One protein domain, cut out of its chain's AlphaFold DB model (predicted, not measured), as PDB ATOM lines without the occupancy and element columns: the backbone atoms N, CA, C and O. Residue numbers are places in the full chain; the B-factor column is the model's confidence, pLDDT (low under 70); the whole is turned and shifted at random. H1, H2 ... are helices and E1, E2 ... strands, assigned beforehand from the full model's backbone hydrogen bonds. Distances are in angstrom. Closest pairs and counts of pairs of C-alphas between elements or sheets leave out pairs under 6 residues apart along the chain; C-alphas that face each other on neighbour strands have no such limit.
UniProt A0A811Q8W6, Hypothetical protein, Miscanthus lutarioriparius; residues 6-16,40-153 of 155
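Overview. This is residues 6 to 16 and 40 to 153 of the 155 residues of the protein "Hypothetical protein" of Miscanthus lutarioriparius (UniProt A0A811Q8W6). A twisted sheet of three strands, E1 E2 E3, has the long helix H2 running along one face, two layers in all; E3 runs on into a small second hairpin, E4 and E5. H1 lies away from the sheet at one end of the long axis, while residues 51 to 63, between E2 and E3, make the other end. The 125 printed residues hold five named strands, then three named helices, class mixed; both sheets are antiparallel. The whole is loose, with a radius of gyration of the C-alphas of 18.5 A, and elongated, spanning 58 by 37 by 34 A.

Arrangement. Start at E1, residues 6 to 13, antiparallel to E2, residues 42 to 50; N 8 and O 47 are 3.0 A apart. E2 forms a hairpin with E3, residues 64 to 69; find N 46 and O 68 at 2.9 A. E3 runs on at 32 degrees into E4, residues 71 to 75, whose hairpin with E5, residues 85 to 89, has N 72 and O 88 at 2.9 A. H1, residues 102 to 114, is not on the three-stranded sheet and is apart from H2, residues 118 to 138. H2 is on that sheet, at a height of 10.5 A, over E3 and along it at 11 degrees on the local plane; their closest C-alphas, Ile 65 and Cys 131, are 7.0 A apart. H3, residues 150 to 153, is close to H2 but not clearly touching, with C-alphas 123 and 150 closest at 6.3 A. Every O i to N i+4 pair in H1 and H2 is within hydrogen-bond range; H3 is too short for one.

Along the chain. Find C-alpha 6 at (152.139, 124.050, 103.790), where E1 begins its 22.4 A; E2 covers 25.6 A. H1 spans 18.4 A, and H2 runs 31.1 A from (130.651, 122.851, 111.839). H3 ends at C-alpha 153, (133.477, 132.730, 119.641).

Size, cuts and confidence. The C-alphas farthest apart, of Glu 57 and Arg 100, are 59.5 A apart. Residues 17 to 39 are not printed; C-alphas 16 and 40 are 8.3 A apart across the cut. The links E2 to E3, E5 to H1 and H2 to H3 are long. In this predicted model pLDDT is under 70 at residues 58 to 59, 75 to 99 and 138 to 140.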
ATOM      1  N   HIS A   6     152.670 125.183 104.530       81.69
ATOM      2  CA  HIS A   6     152.139 124.050 103.790       81.69
ATOM      3  C   HIS A   6     151.182 123.264 104.681       81.69
ATOM      4  O   HIS A   6     151.541 122.842 105.783       81.69
ATOM      5  N   MET A   7     149.968 123.059 104.184       83.69
ATOM      6  CA  MET A   7     148.951 122.229 104.818       83.69
ATOM      7  C   MET A   7     148.702 121.002 103.952       83.69
ATOM      8  O   MET A   7     148.572 121.123 102.735       83.69
ATOM      9  N   ASP A   8     148.650 119.833 104.583       81.44
ATOM     10  CA  ASP A   8     148.367 118.568 103.908       81.44
ATOM     11  C   ASP A   8     147.464 117.684 104.770       81.44
ATOM     12  O   ASP A   8     147.578 117.649 106.003       81.44
ATOM     13  N   GLU A   9     146.584 116.942 104.107       83.00
ATOM     14  CA  GLU A   9     145.746 115.924 104.727       83.00
ATOM     15  C   GLU A   9     146.366 114.549 104.506       83.00
ATOM     16  O   GLU A   9     146.563 114.093 103.378       83.00
ATOM     17  N   LYS A  10     146.642 113.836 105.601       82.50
ATOM     18  CA  LYS A  10     147.308 112.538 105.532       82.50
ATOM     19  C   LYS A  10     146.540 111.445 106.248       82.50
ATOM     20  O   LYS A  10     146.158 111.565 107.410       82.50
ATOM     21  N   TRP A  11     146.376 110.322 105.561       78.12
ATOM     22  CA  TRP A  11     145.726 109.128 106.090       78.12
ATOM     23  C   TRP A  11     146.739 108.154 106.692       78.12
ATOM     24  O   TRP A  11     147.661 107.698 106.012       78.12
ATOM     25  N   PHE A  12     146.516 107.751 107.942       76.62
ATOM     26  CA  PHE A  12     147.321 106.753 108.646       76.62
ATOM     27  C   PHE A  12     146.472 105.554 109.077       76.62
ATOM     28  O   PHE A  12     145.319 105.691 109.483       76.62
ATOM     29  N   ASN A  13     147.046 104.350 109.019       79.19
ATOM     30  CA  ASN A  13     146.411 103.154 109.575       79.19
ATOM     31  C   ASN A  13     146.653 103.106 111.090       79.19
ATOM     32  O   ASN A  13     147.792 103.254 111.527       79.19
ATOM     33  N   THR A  14     145.623 102.820 111.892       72.81
ATOM     34  CA  THR A  14     145.733 102.773 113.365       72.81
ATOM     35  C   THR A  14     146.681 101.668 113.852       72.81
ATOM     36  O   THR A  14     147.259 101.756 114.929       72.81
ATOM     37  N   THR A  15     146.866 100.613 113.055       72.38
ATOM     38  CA  THR A  15     147.923  99.618 113.256       72.38
ATOM     39  C   THR A  15     148.539  99.239 111.918       72.38
ATOM     40  O   THR A  15     147.859  99.224 110.890       72.38
ATOM     41  N   SER A  16     149.820  98.867 111.928       73.12
ATOM     42  CA  SER A  16     150.434  98.224 110.767       73.12
ATOM     43  C   SER A  16     149.700  96.923 110.416       73.12
ATOM     44  O   SER A  16     149.158  96.232 111.290       73.12
ATOM     45  N   ILE A  40     141.170  97.311 109.865       74.06
ATOM     46  CA  ILE A  40     142.132  98.268 110.412       74.06
ATOM     47  C   ILE A  40     141.567  99.671 110.204       74.06
ATOM     48  O   ILE A  40     141.338 100.096 109.072       74.06
ATOM     49  N   GLY A  41     141.355 100.386 111.309       72.25
ATOM     50  CA  GLY A  41     140.934 101.779 111.268       72.25
ATOM     51  C   GLY A  41     141.926 102.632 110.481       72.25
ATOM     52  O   GLY A  41     143.142 102.439 110.569       72.25
ATOM     53  N   LYS A  42     141.401 103.582 109.712       76.19
ATOM     54  CA  LYS A  42     142.182 104.660 109.109       76.19
ATOM     55  C   LYS A  42     141.785 105.958 109.790       76.19
ATOM     56  O   LYS A  42     140.596 106.189 109.989       76.19
ATOM     57  N   VAL A  43     142.774 106.750 110.169       75.88
ATOM     58  CA  VAL A  43     142.599 108.065 110.785       75.88
ATOM     59  C   VAL A  43     143.214 109.077 109.827       75.88
ATOM     60  O   VAL A  43     144.351 108.887 109.390       75.88
ATOM     61  N   MET A  44     142.464 110.116 109.485       81.44
ATOM     62  CA  MET A  44     142.992 111.264 108.758       81.44
ATOM     63  C   MET A  44     143.544 112.281 109.749       81.44
ATOM     64  O   MET A  44     142.966 112.493 110.817       81.44
ATOM     65  N   PHE A  45     144.658 112.898 109.394       79.31
ATOM     66  CA  PHE A  45     145.267 113.975 110.149       79.31
ATOM     67  C   PHE A  45     145.504 115.163 109.227       79.31
ATOM     68  O   PHE A  45     146.018 114.987 108.124       79.31
ATOM     69  N   LEU A  46     145.175 116.357 109.706       82.69
ATOM     70  CA  LEU A  46     145.639 117.604 109.115       82.69
ATOM     71  C   LEU A  46     147.019 117.910 109.688       82.69
ATOM     72  O   LEU A  46     147.170 117.993 110.908       82.69
ATOM     73  N   SER A  47     148.018 118.066 108.827       84.31
ATOM     74  CA  SER A  47     149.367 118.464 109.221       84.31
ATOM     75  C   SER A  47     149.679 119.834 108.639       84.31
ATOM     76  O   SER A  47     149.410 120.082 107.466       84.31
ATOM     77  N   ALA A  48     150.287 120.700 109.445       84.62
ATOM     78  CA  ALA A  48     150.779 121.996 108.995       84.62
ATOM     79  C   ALA A  48     152.284 122.102 109.254       84.62
ATOM     80  O   ALA A  48     152.760 121.807 110.357       84.62
ATOM     81  N   VAL A  49     153.029 122.501 108.223       83.69
ATOM     82  CA  VAL A  49     154.484 122.660 108.264       83.69
ATOM     83  C   VAL A  49     154.861 123.964 107.566       83.69
ATOM     84  O   VAL A  49     154.490 124.198 106.419       83.69
ATOM     85  N   GLY A  50     155.581 124.829 108.265       83.31
ATOM     86  CA  GLY A  50     156.206 126.025 107.714       83.31
ATOM     87  C   GLY A  50     157.654 125.772 107.303       83.31
ATOM     88  O   GLY A  50     158.235 124.718 107.569       83.31
ATOM     89  N   LYS A  51     158.265 126.767 106.664       80.38
ATOM     90  CA  LYS A  51     159.709 126.772 106.416       80.38
ATOM     91  C   LYS A  51     160.459 126.796 107.763       80.38
ATOM     92  O   LYS A  51     160.066 127.572 108.631       80.38
ATOM     93  N   PRO A  52     161.524 125.996 107.952       81.81
ATOM     94  CA  PRO A  52     162.388 126.140 109.117       81.81
ATOM     95  C   PRO A  52     162.968 127.557 109.204       81.81
ATOM     96  O   PRO A  52     163.415 128.103 108.192       81.81
ATOM     97  N   MET A  53     162.946 128.144 110.397       76.50
ATOM     98  CA  MET A  53     163.409 129.509 110.660       76.50
ATOM     99  C   MET A  53     164.459 129.496 111.767       76.50
ATOM    100  O   MET A  53     164.389 128.679 112.686       76.50
ATOM    101  N   TYR A  54     165.422 130.400 111.657       79.06
ATOM    102  CA  TYR A  54     166.481 130.616 112.633       79.06
ATOM    103  C   TYR A  54     166.326 132.049 113.121       79.06
ATOM    104  O   TYR A  54     166.204 132.945 112.283       79.06
ATOM    105  N   ASP A  55     166.277 132.247 114.430       73.44
ATOM    106  CA  ASP A  55     166.360 133.586 115.002       73.44
ATOM    107  C   ASP A  55     167.821 133.943 115.337       73.44
ATOM    108  O   ASP A  55     168.714 133.089 115.352       73.44
ATOM    109  N   ASP A  56     168.058 135.227 115.603       72.88
ATOM    110  CA  ASP A  56     169.372 135.742 116.008       72.88
ATOM    111  C   ASP A  56     169.743 135.334 117.453       72.88
ATOM    112  O   ASP A  56     170.891 135.476 117.876       72.88
ATOM    113  N   GLU A  57     168.782 134.792 118.208       73.06
ATOM    114  CA  GLU A  57     168.922 134.332 119.596       73.06
ATOM    115  C   GLU A  57     169.335 132.848 119.696       73.06
ATOM    116  O   GLU A  57     169.590 132.332 120.789       73.06
ATOM    117  N   GLY A  58     169.445 132.154 118.558       69.81
ATOM    118  CA  GLY A  58     169.855 130.754 118.458       69.81
ATOM    119  C   GLY A  58     168.732 129.729 118.654       69.81
ATOM    120  O   GLY A  58     169.019 128.529 118.749       69.81
ATOM    121  N   ASN A  59     167.462 130.136 118.709       68.69
ATOM    122  CA  ASN A  59     166.334 129.218 118.619       68.69
ATOM    123  C   ASN A  59     166.070 128.807 117.163       68.69
ATOM    124  O   ASN A  59     166.174 129.569 116.204       68.69
ATOM    125  N   ILE A  60     165.690 127.539 117.016       80.12
ATOM    126  CA  ILE A  60     165.424 126.915 115.725       80.12
ATOM    127  C   ILE A  60     163.944 126.542 115.676       80.12
ATOM    128  O   ILE A  60     163.462 125.739 116.481       80.12
ATOM    129  N   PHE A  61     163.229 127.100 114.705       79.19
ATOM    130  CA  PHE A  61     161.948 126.575 114.258       79.19
ATOM    131  C   PHE A  61     162.211 125.465 113.253       79.19
ATOM    132  O   PHE A  61     162.728 125.719 112.167       79.19
ATOM    133  N   ASP A  62     161.840 124.230 113.577       78.56
ATOM    134  CA  ASP A  62     162.036 123.093 112.667       78.56
ATOM    135  C   ASP A  62     160.964 123.005 111.563       78.56
ATOM    136  O   ASP A  62     160.934 122.039 110.798       78.56
ATOM    137  N   GLY A  63     160.080 124.003 111.488       82.19
ATOM    138  CA  GLY A  63     158.974 124.061 110.544       82.19
ATOM    139  C   GLY A  63     157.713 123.348 111.025       82.19
ATOM    140  O   GLY A  63     156.661 123.523 110.421       82.19
ATOM    141  N   LYS A  64     157.749 122.543 112.092       83.44
ATOM    142  CA  LYS A  64     156.587 121.737 112.494       83.44
ATOM    143  C   LYS A  64     155.630 122.563 113.342       83.44
ATOM    144  O   LYS A  64     155.949 122.960 114.454       83.44
ATOM    145  N   ILE A  65     154.415 122.758 112.837       81.75
ATOM    146  CA  ILE A  65     153.386 123.530 113.542       81.75
ATOM    147  C   ILE A  65     152.508 122.585 114.353       81.75
ATOM    148  O   ILE A  65     152.333 122.756 115.553       81.75
ATOM    149  N   GLY A  66     151.963 121.552 113.718       81.19
ATOM    150  CA  GLY A  66     151.107 120.619 114.432       81.19
ATOM    151  C   GLY A  66     150.450 119.583 113.543       81.19
ATOM    152  O   GLY A  66     150.522 119.635 112.313       81.19
ATOM    153  N   VAL A  67     149.821 118.623 114.217       80.75
ATOM    154  CA  VAL A  67     149.113 117.501 113.613       80.75
ATOM    155  C   VAL A  67     147.795 117.316 114.360       80.75
ATOM    156  O   VAL A  67     147.794 117.017 115.555       80.75
ATOM    157  N   TRP A  68     146.673 117.478 113.662       81.75
ATOM    158  CA  TRP A  68     145.334 117.403 114.246       81.75
ATOM    159  C   TRP A  68     144.564 116.204 113.683       81.75
ATOM    160  O   TRP A  68     144.360 116.130 112.471       81.75
ATOM    161  N   PRO A  69     144.144 115.244 114.527       75.31
ATOM    162  CA  PRO A  69     143.356 114.104 114.079       75.31
ATOM    163  C   PRO A  69     141.908 114.498 113.785       75.31
ATOM    164  O   PRO A  69     141.249 115.126 114.612       75.31
ATOM    165  N   PHE A  70     141.367 113.993 112.680       73.56
ATOM    166  CA  PHE A  70     139.927 113.972 112.438       73.56
ATOM    167  C   PHE A  70     139.307 112.766 113.154       73.56
ATOM    168  O   PHE A  70     139.327 111.624 112.678       73.56
ATOM    169  N   VAL A  71     138.767 113.018 114.345       74.69
ATOM    170  CA  VAL A  71     138.133 112.018 115.211       74.69
ATOM    171  C   VAL A  71     136.801 112.530 115.752       74.69
ATOM    172  O   VAL A  71     136.653 113.715 116.027       74.69
ATOM    173  N   ARG A  72     135.847 111.619 115.970       71.12
ATOM    174  CA  ARG A  72     134.585 111.901 116.667       71.12
ATOM    175  C   ARG A  72     134.504 111.105 117.963       71.12
ATOM    176  O   ARG A  72     134.969 109.964 118.038       71.12
ATOM    177  N   LYS A  73     133.913 111.698 118.999       72.94
ATOM    178  CA  LYS A  73     133.621 110.994 120.252       72.94
ATOM    179  C   LYS A  73     132.244 110.351 120.133       72.94
ATOM    180  O   LYS A  73     131.246 111.041 119.987       72.94
ATOM    181  N   GLU A  74     132.191 109.027 120.198       72.25
ATOM    182  CA  GLU A  74     130.937 108.269 120.215       72.25
ATOM    183  C   GLU A  74     130.790 107.497 121.523       72.25
ATOM    184  O   GLU A  74     131.780 107.095 122.138       72.25
ATOM    185  N   GLN A  75     129.556 107.183 121.918       69.50
ATOM    186  CA  GLN A  75     129.336 106.220 122.994       69.50
ATOM    187  C   GLN A  75     129.696 104.793 122.553       69.50
ATOM    188  O   GLN A  75     129.392 104.351 121.438       69.50
ATOM    189  N   ALA A  76     130.348 104.043 123.444       59.56
ATOM    190  CA  ALA A  76     130.682 102.644 123.203       59.56
ATOM    191  C   ALA A  76     129.415 101.785 123.009       59.56
ATOM    192  O   ALA A  76     128.616 101.628 123.927       59.56
ATOM    193  N   LYS A  77     129.261 101.160 121.833       57.00
ATOM    194  CA  LYS A  77     128.101 100.300 121.514       57.00
ATOM    195  C   LYS A  77     128.181  98.867 122.079       57.00
ATOM    196  O   LYS A  77     127.170  98.175 122.075       57.00
ATOM    197  N   ARG A  78     129.346  98.376 122.545       51.47
ATOM    198  CA  ARG A  78     129.494  97.011 123.109       51.47
ATOM    199  C   ARG A  78     130.503  96.919 124.264       51.47
ATOM    200  O   ARG A  78     131.609  97.445 124.168       51.47
ATOM    201  N   ARG A  79     130.114  96.152 125.295       50.00
ATOM    202  CA  ARG A  79     130.943  95.501 126.339       50.00
ATOM    203  C   ARG A  79     131.952  96.382 127.101       50.00
ATOM    204  O   ARG A  79     132.991  95.895 127.535       50.00
ATOM    205  N   ARG A  80     131.643  97.661 127.300       54.09
ATOM    206  CA  ARG A  80     132.346  98.555 128.238       54.09
ATOM    207  C   ARG A  80     131.295  99.253 129.098       54.09
ATOM    208  O   ARG A  80     130.176  99.437 128.624       54.09
ATOM    209  N   GLY A  81     131.621  99.550 130.358       47.69
ATOM    210  CA  GLY A  81     130.683 100.130 131.325       47.69
ATOM    211  C   GLY A  81     129.909 101.328 130.758       47.69
ATOM    212  O   GLY A  81     130.430 102.062 129.906       47.69
ATOM    213  N   ARG A  82     128.652 101.488 131.202       39.09
ATOM    214  CA  ARG A  82     127.725 102.552 130.768       39.09
ATOM    215  C   ARG A  82     128.448 103.906 130.698       39.09
ATOM    216  O   ARG A  82     129.066 104.318 131.669       39.09
ATOM    217  N   GLY A  83     128.351 104.584 129.551       58.75
ATOM    218  CA  GLY A  83     128.814 105.968 129.382       58.75
ATOM    219  C   GLY A  83     130.264 106.163 128.922       58.75
ATOM    220  O   GLY A  83     130.698 107.304 128.801       58.75
ATOM    221  N   THR A  84     131.020 105.102 128.616       67.56
ATOM    222  CA  THR A  84     132.401 105.268 128.120       67.56
ATOM    223  C   THR A  84     132.406 105.973 126.754       67.56
ATOM    224  O   THR A  84     131.994 105.382 125.749       67.56
ATOM    225  N   GLN A  85     132.893 107.219 126.705       65.81
ATOM    226  CA  GLN A  85     133.161 107.924 125.451       65.81
ATOM    227  C   GLN A  85     134.370 107.285 124.765       65.81
ATOM    228  O   GLN A  85     135.449 107.169 125.346       65.81
ATOM    229  N   VAL A  86     134.188 106.850 123.525       66.94
ATOM    230  CA  VAL A  86     135.241 106.264 122.700       66.94
ATOM    231  C   VAL A  86     135.528 107.215 121.555       66.94
ATOM    232  O   VAL A  86     134.662 107.496 120.729       66.94
ATOM    233  N   THR A  87     136.770 107.677 121.492       66.75
ATOM    234  CA  THR A  87     137.283 108.414 120.341       66.75
ATOM    235  C   THR A  87     137.437 107.446 119.180       66.75
ATOM    236  O   THR A  87     138.199 106.478 119.259       66.75
ATOM    237  N   LYS A  88     136.701 107.688 118.101       68.44
ATOM    238  CA  LYS A  88     136.814 106.925 116.862       68.44
ATOM    239  C   LYS A  88     137.355 107.829 115.761       68.44
ATOM    240  O   LYS A  88     136.981 109.001 115.724       68.44
ATOM    241  N   PRO A  89     138.207 107.310 114.857       67.50
ATOM    242  CA  PRO A  89     138.497 108.029 113.629       67.50
ATOM    243  C   PRO A  89     137.197 108.398 112.941       67.50
ATOM    244  O   PRO A  89     136.285 107.565 112.866       67.50
ATOM    245  N   ILE A  90     137.155 109.608 112.392       64.25
ATOM    246  CA  ILE A  90     136.230 109.899 111.310       64.25
ATOM    247  C   ILE A  90     136.722 109.032 110.153       64.25
ATOM    248  O   ILE A  90     137.687 109.344 109.457       64.25
ATOM    249  N   LYS A  91     136.144 107.839 110.034       55.72
ATOM    250  CA  LYS A  91     136.322 107.031 108.833       55.72
ATOM    251  C   LYS A  91     135.725 107.843 107.686       55.72
ATOM    252  O   LYS A  91     134.754 108.558 107.911       55.72
ATOM    253  N   SER A  92     136.209 107.682 106.453       47.88
ATOM    254  CA  SER A  92     135.295 107.956 105.344       47.88
ATOM    255  C   SER A  92     134.137 106.970 105.535       47.88
ATOM    256  O   SER A  92     134.308 105.751 105.454       47.88
ATOM    257  N   LEU A  93     132.975 107.469 105.952       46.53
ATOM    258  CA  LEU A  93     131.828 106.630 106.322       46.53
ATOM    259  C   LEU A  93     131.191 105.963 105.099       46.53
ATOM    260  O   LEU A  93     130.344 105.090 105.244       46.53
ATOM    261  N   THR A  94     131.745 106.229 103.918       44.28
ATOM    262  CA  THR A  94     131.683 105.368 102.733       44.28
ATOM    263  C   THR A  94     132.137 103.923 102.995       44.28
ATOM    264  O   THR A  94     131.819 103.040 102.211       44.28
ATOM    265  N   TYR A  95     132.848 103.642 104.097       43.72
ATOM    266  CA  TYR A  95     133.114 102.275 104.571       43.72
ATOM    267  C   TYR A  95     132.133 101.769 105.642       43.72
ATOM    268  O   TYR A  95     132.087 100.565 105.882       43.72
ATOM    269  N   GLU A  96     131.380 102.641 106.326       48.56
ATOM    270  CA  GLU A  96     130.321 102.210 107.261       48.56
ATOM    271  C   GLU A  96     128.982 101.998 106.550       48.56
ATOM    272  O   GLU A  96     128.191 101.155 106.977       48.56
ATOM    273  N   ARG A  97     128.762 102.692 105.430       57.00
ATOM    274  CA  ARG A  97     127.684 102.432 104.480       57.00
ATOM    275  C   ARG A  97     128.292 101.847 103.216       57.00
ATOM    276  O   ARG A  97     129.028 102.532 102.520       57.00
ATOM    277  N   ILE A  98     128.008 100.577 102.939       58.19
ATOM    278  CA  ILE A  98     128.430  99.940 101.688       58.19
ATOM    279  C   ILE A  98     127.696 100.650 100.550       58.19
ATOM    280  O   ILE A  98     126.506 100.414 100.366       58.19
ATOM    281  N   SER A  99     128.395 101.505  99.809       68.56
ATOM    282  CA  SER A  99     127.902 102.037  98.538       68.56
ATOM    283  C   SER A  99     128.099 100.981  97.455       68.56
ATOM    284  O   SER A  99     129.214 100.504  97.234       68.56
ATOM    285  N   ARG A 100     127.014 100.579  96.797       76.62
ATOM    286  CA  ARG A 100     127.009  99.575  95.721       76.62
ATOM    287  C   ARG A 100     127.206 100.195  94.342       76.62
ATOM    288  O   ARG A 100     127.497  99.477  93.390       76.62
ATOM    289  N   ASN A 101     127.045 101.509  94.237       79.06
ATOM    290  CA  ASN A 101     127.212 102.289  93.018       79.06
ATOM    291  C   ASN A 101     127.711 103.711  93.344       79.06
ATOM    292  O   ASN A 101     127.893 104.077  94.509       79.06
ATOM    293  N   LEU A 102     127.978 104.482  92.290       73.06
ATOM    294  CA  LEU A 102     128.534 105.830  92.379       73.06
ATOM    295  C   LEU A 102     127.542 106.839  92.986       73.06
ATOM    296  O   LEU A 102     127.955 107.684  93.774       73.06
ATOM    297  N   ASP A 103     126.246 106.708  92.712       81.81
ATOM    298  CA  ASP A 103     125.223 107.620  93.240       81.81
ATOM    299  C   ASP A 103     125.058 107.466  94.758       81.81
ATOM    300  O   ASP A 103     125.048 108.448  95.500       81.81
ATOM    301  N   GLU A 104     125.034 106.225  95.254       76.38
ATOM    302  CA  GLU A 104     125.042 105.931  96.691       76.38
ATOM    303  C   GLU A 104     126.315 106.452  97.368       76.38
ATOM    304  O   GLU A 104     126.285 106.840  98.536       76.38
ATOM    305  N   LEU A 105     127.454 106.437  96.668       73.62
ATOM    306  CA  LEU A 105     128.701 107.001  97.180       73.62
ATOM    307  C   LEU A 105     128.589 108.518  97.339       73.62
ATOM    308  O   LEU A 105     128.887 109.024  98.421       73.62
ATOM    309  N   ILE A 106     128.125 109.217  96.301       76.56
ATOM    310  CA  ILE A 106     127.935 110.674  96.321       76.56
ATOM    311  C   ILE A 106     126.960 111.058  97.433       76.56
ATOM    312  O   ILE A 106     127.297 111.881  98.282       76.56
ATOM    313  N   GLN A 107     125.803 110.396  97.509       81.44
ATOM    314  CA  GLN A 107     124.799 110.685  98.530       81.44
ATOM    315  C   GLN A 107     125.326 110.441  99.949       81.44
ATOM    316  O   GLN A 107     125.017 111.199 100.869       81.44
ATOM    317  N   ASN A 108     126.122 109.388 100.158       74.12
ATOM    318  CA  ASN A 108     126.727 109.124 101.461       74.12
ATOM    319  C   ASN A 108     127.746 110.198 101.847       74.12
ATOM    320  O   ASN A 108     127.769 110.593 103.008       74.12
ATOM    321  N   VAL A 109     128.552 110.688 100.903       73.06
ATOM    322  CA  VAL A 109     129.479 111.801 101.158       73.06
ATOM    323  C   VAL A 109     128.711 113.081 101.483       73.06
ATOM    324  O   VAL A 109     129.026 113.719 102.484       73.06
ATOM    325  N   GLN A 110     127.682 113.415 100.699       76.88
ATOM    326  CA  GLN A 110     126.844 114.601 100.904       76.88
ATOM    327  C   GLN A 110     126.204 114.592 102.298       76.88
ATOM    328  O   GLN A 110     126.395 115.512 103.080       76.88
ATOM    329  N   ASN A 111     125.549 113.482 102.654       80.50
ATOM    330  CA  ASN A 111     124.915 113.324 103.959       80.50
ATOM    331  C   ASN A 111     125.912 113.484 105.113       80.50
ATOM    332  O   ASN A 111     125.554 113.999 106.163       80.50
ATOM    333  N   GLU A 112     127.137 112.981 104.977       74.00
ATOM    334  CA  GLU A 112     128.141 113.098 106.040       74.00
ATOM    335  C   GLU A 112     128.698 114.512 106.153       74.00
ATOM    336  O   GLU A 112     128.946 114.967 107.264       74.00
ATOM    337  N   PHE A 113     128.855 115.210 105.027       75.94
ATOM    338  CA  PHE A 113     129.188 116.628 105.028       75.94
ATOM    339  C   PHE A 113     128.096 117.445 105.730       75.94
ATOM    340  O   PHE A 113     128.404 118.212 106.638       75.94
ATOM    341  N   ASP A 114     126.828 117.201 105.394       80.88
ATOM    342  CA  ASP A 114     125.683 117.918 105.968       80.88
ATOM    343  C   ASP A 114     125.469 117.606 107.460       80.88
ATOM    344  O   ASP A 114     125.009 118.456 108.220       80.88
ATOM    345  N   ASN A 115     125.809 116.389 107.901       81.56
ATOM    346  CA  ASN A 115     125.733 115.987 109.312       81.56
ATOM    347  C   ASN A 115     126.997 116.339 110.111       81.56
ATOM    348  O   ASN A 115     127.048 116.069 111.317       81.56
ATOM    349  N   TYR A 116     128.037 116.870 109.465       75.44
ATOM    350  CA  TYR A 116     129.263 117.227 110.158       75.44
ATOM    351  C   TYR A 116     129.021 118.450 111.034       75.44
ATOM    352  O   TYR A 116     128.517 119.462 110.564       75.44
ATOM    353  N   ASP A 117     129.421 118.372 112.300       81.94
ATOM    354  CA  ASP A 117     129.300 119.495 113.221       81.94
ATOM    355  C   ASP A 117     130.278 120.626 112.826       81.94
ATOM    356  O   ASP A 117     131.497 120.473 113.016       81.94
ATOM    357  N   PRO A 118     129.788 121.761 112.285       81.50
ATOM    358  CA  PRO A 118     130.651 122.851 111.839       81.50
ATOM    359  C   PRO A 118     131.428 123.466 113.007       81.50
ATOM    360  O   PRO A 118     132.551 123.941 112.817       81.50
ATOM    361  N   ASP A 119     130.896 123.377 114.228       82.94
ATOM    362  CA  ASP A 119     131.553 123.876 115.429       82.94
ATOM    363  C   ASP A 119     132.827 123.105 115.745       82.94
ATOM    364  O   ASP A 119     133.854 123.687 116.105       82.94
ATOM    365  N   THR A 120     132.802 121.790 115.552       78.62
ATOM    366  CA  THR A 120     133.996 120.960 115.689       78.62
ATOM    367  C   THR A 120     135.069 121.359 114.670       78.62
ATOM    368  O   THR A 120     136.241 121.465 115.044       78.62
ATOM    369  N   LEU A 121     134.696 121.632 113.410       77.81
ATOM    370  CA  LEU A 121     135.653 122.087 112.389       77.81
ATOM    371  C   LEU A 121     136.261 123.441 112.766       77.81
ATOM    372  O   LEU A 121     137.484 123.600 112.762       77.81
ATOM    373  N   ASN A 122     135.405 124.389 113.149       83.12
ATOM    374  CA  ASN A 122     135.812 125.738 113.515       83.12
ATOM    375  C   ASN A 122     136.761 125.724 114.721       83.12
ATOM    376  O   ASN A 122     137.795 126.387 114.723       83.12
ATOM    377  N   ARG A 123     136.493 124.883 115.726       82.62
ATOM    378  CA  ARG A 123     137.378 124.734 116.892       82.62
ATOM    379  C   ARG A 123     138.773 124.240 116.521       82.62
ATOM    380  O   ARG A 123     139.754 124.703 117.114       82.62
ATOM    381  N   VAL A 124     138.878 123.293 115.585       79.19
ATOM    382  CA  VAL A 124     140.175 122.814 115.074       79.19
ATOM    383  C   VAL A 124     140.879 123.940 114.321       79.19
ATOM    384  O   VAL A 124     142.042 124.222 114.614       79.19
ATOM    385  N   PHE A 125     140.156 124.637 113.442       82.06
ATOM    386  CA  PHE A 125     140.681 125.758 112.666       82.06
ATOM    387  C   PHE A 125     141.202 126.901 113.549       82.06
ATOM    388  O   PHE A 125     142.346 127.317 113.390       82.06
ATOM    389  N   LEU A 126     140.431 127.346 114.545       85.50
ATOM    390  CA  LEU A 126     140.833 128.397 115.487       85.50
ATOM    391  C   LEU A 126     142.070 128.004 116.302       85.50
ATOM    392  O   LEU A 126     142.934 128.836 116.568       85.50
ATOM    393  N   THR A 127     142.187 126.727 116.684       84.19
ATOM    394  CA  THR A 127     143.392 126.235 117.377       84.19
ATOM    395  C   THR A 127     144.614 126.334 116.477       84.19
ATOM    396  O   THR A 127     145.651 126.826 116.915       84.19
ATOM    397  N   LEU A 128     144.486 125.875 115.227       82.50
ATOM    398  CA  LEU A 128     145.550 125.967 114.234       82.50
ATOM    399  C   LEU A 128     145.941 127.429 114.014       82.50
ATOM    400  O   LEU A 128     147.114 127.756 114.145       82.50
ATOM    401  N   GLN A 129     144.971 128.309 113.764       84.50
ATOM    402  CA  GLN A 129     145.202 129.743 113.588       84.50
ATOM    403  C   GLN A 129     145.952 130.347 114.782       84.50
ATOM    404  O   GLN A 129     146.913 131.085 114.581       84.50
ATOM    405  N   GLY A 130     145.569 129.996 116.014       86.12
ATOM    406  CA  GLY A 130     146.281 130.410 117.222       86.12
ATOM    407  C   GLY A 130     147.744 129.967 117.218       86.12
ATOM    408  O   GLY A 130     148.630 130.794 117.414       86.12
ATOM    409  N   CYS A 131     148.016 128.689 116.941       83.38
ATOM    410  CA  CYS A 131     149.392 128.191 116.845       83.38
ATOM    411  C   CYS A 131     150.194 128.915 115.752       83.38
ATOM    412  O   CYS A 131     151.359 129.237 115.969       83.38
ATOM    413  N   LEU A 132     149.581 129.206 114.599       83.44
ATOM    414  CA  LEU A 132     150.231 129.963 113.524       83.44
ATOM    415  C   LEU A 132     150.618 131.373 113.972       83.44
ATOM    416  O   LEU A 132     151.714 131.828 113.665       83.44
ATOM    417  N   VAL A 133     149.738 132.050 114.710       84.50
ATOM    418  CA  VAL A 133     150.010 133.385 115.255       84.50
ATOM    419  C   VAL A 133     151.191 133.356 116.222       84.50
ATOM    420  O   VAL A 133     152.048 134.227 116.128       84.50
ATOM    421  N   GLU A 134     151.278 132.361 117.105       84.19
ATOM    422  CA  GLU A 134     152.416 132.246 118.028       84.19
ATOM    423  C   GLU A 134     153.734 131.974 117.295       84.19
ATOM    424  O   GLU A 134     154.735 132.627 117.573       84.19
ATOM    425  N   VAL A 135     153.720 131.086 116.295       80.00
ATOM    426  CA  VAL A 135     154.898 130.813 115.451       80.00
ATOM    427  C   VAL A 135     155.373 132.073 114.719       80.00
ATOM    428  O   VAL A 135     156.575 132.269 114.560       80.00
ATOM    429  N   MET A 136     154.449 132.936 114.283       79.75
ATOM    430  CA  MET A 136     154.784 134.190 113.598       79.75
ATOM    431  C   MET A 136     155.319 135.292 114.528       79.75
ATOM    432  O   MET A 136     155.920 136.232 114.019       79.75
ATOM    433  N   LYS A 137     155.082 135.221 115.846       79.88
ATOM    434  CA  LYS A 137     155.532 136.245 116.808       79.88
ATOM    435  C   LYS A 137     156.991 136.064 117.204       79.88
ATOM    436  O   LYS A 137     157.792 136.960 116.975       79.88
ATOM    437  N   ASP A 138     157.299 134.909 117.785       69.69
ATOM    438  CA  ASP A 138     158.587 134.684 118.449       69.69
ATOM    439  C   ASP A 138     159.518 133.797 117.619       69.69
ATOM    440  O   ASP A 138     160.699 133.673 117.926       69.69
ATOM    441  N   GLY A 139     159.003 133.162 116.560       67.25
ATOM    442  CA  GLY A 139     159.722 132.096 115.882       67.25
ATOM    443  C   GLY A 139     159.941 130.887 116.804       67.25
ATOM    444  O   GLY A 139     159.883 130.929 118.030       67.25
ATOM    445  N   GLY A 140     160.160 129.722 116.210       69.44
ATOM    446  CA  GLY A 140     160.491 128.525 116.980       69.44
ATOM    447  C   GLY A 140     159.289 127.734 117.498       69.44
ATOM    448  O   GLY A 140     158.123 128.038 117.264       69.44
ATOM    449  N   ASN A 141     159.604 126.634 118.183       78.69
ATOM    450  CA  ASN A 141     158.619 125.664 118.684       78.69
ATOM    451  C   ASN A 141     158.247 125.880 120.157       78.69
ATOM    452  O   ASN A 141     157.519 125.075 120.739       78.69
ATOM    453  N   LYS A 142     158.782 126.927 120.792       80.44
ATOM    454  CA  LYS A 142     158.641 127.181 122.231       80.44
ATOM    455  C   LYS A 142     157.423 128.058 122.537       80.44
ATOM    456  O   LYS A 142     157.534 129.033 123.266       80.44
ATOM    457  N   TYR A 143     156.253 127.693 122.021       80.38
ATOM    458  CA  TYR A 143     155.001 128.392 122.315       80.38
ATOM    459  C   TYR A 143     154.040 127.508 123.111       80.38
ATOM    460  O   TYR A 143     154.036 126.278 123.006       80.38
ATOM    461  N   LYS A 144     153.200 128.137 123.935       81.69
ATOM    462  CA  LYS A 144     152.076 127.444 124.574       81.69
ATOM    463  C   LYS A 144     150.915 127.416 123.590       81.69
ATOM    464  O   LYS A 144     150.637 128.427 122.957       81.69
ATOM    465  N   ILE A 145     150.213 126.285 123.496       82.19
ATOM    466  CA  ILE A 145     148.988 126.201 122.687       82.19
ATOM    467  C   ILE A 145     148.007 127.267 123.203       82.19
ATOM    468  O   ILE A 145     147.627 127.196 124.378       82.19
ATOM    469  N   PRO A 146     147.591 128.238 122.368       83.00
ATOM    470  CA  PRO A 146     146.719 129.312 122.819       83.00
ATOM    471  C   PRO A 146     145.372 128.769 123.282       83.00
ATOM    472  O   PRO A 146     144.657 128.097 122.532       83.00
ATOM    473  N   HIS A 147     145.003 129.078 124.526       83.38
ATOM    474  CA  HIS A 147     143.674 128.773 125.040       83.38
ATOM    475  C   HIS A 147     142.698 129.869 124.606       83.38
ATOM    476  O   HIS A 147     142.365 130.779 125.361       83.38
ATOM    477  N   ILE A 148     142.264 129.788 123.355       80.50
ATOM    478  CA  ILE A 148     141.206 130.635 122.816       80.50
ATOM    479  C   ILE A 148     139.904 130.078 123.386       80.50
ATOM    480  O   ILE A 148     139.638 128.893 123.213       80.50
ATOM    481  N   ASP A 149     139.136 130.876 124.119       81.69
ATOM    482  CA  ASP A 149     137.841 130.482 124.680       81.69
ATOM    483  C   ASP A 149     136.823 130.276 123.543       81.69
ATOM    484  O   ASP A 149     136.048 131.165 123.192       81.69
ATOM    485  N   LYS A 150     136.925 129.118 122.878       79.81
ATOM    486  CA  LYS A 150     136.260 128.844 121.594       79.81
ATOM    487  C   LYS A 150     134.748 128.878 121.732       79.81
ATOM    488  O   LYS A 150     134.081 129.276 120.789       79.81
ATOM    489  N   ASP A 151     134.234 128.515 122.905       77.44
ATOM    490  CA  ASP A 151     132.804 128.524 123.203       77.44
ATOM    491  C   ASP A 151     132.227 129.948 123.118       77.44
ATOM    492  O   ASP A 151     131.102 130.131 122.663       77.44
ATOM    493  N   ARG A 152     133.011 130.980 123.467       77.00
ATOM    494  CA  ARG A 152     132.584 132.390 123.376       77.00
ATOM    495  C   ARG A 152     132.647 132.970 121.965       77.00
ATOM    496  O   ARG A 152     132.074 134.029 121.732       77.00
ATOM    497  N   LEU A 153     133.345 132.309 121.042       73.06
ATOM    498  CA  LEU A 153     133.477 132.730 119.641       73.06
ATOM    499  C   LEU A 153     132.430 132.088 118.719       73.06
ATOM    500  O   LEU A 153     132.395 132.406 117.535       73.06
TER     501      LEU A 153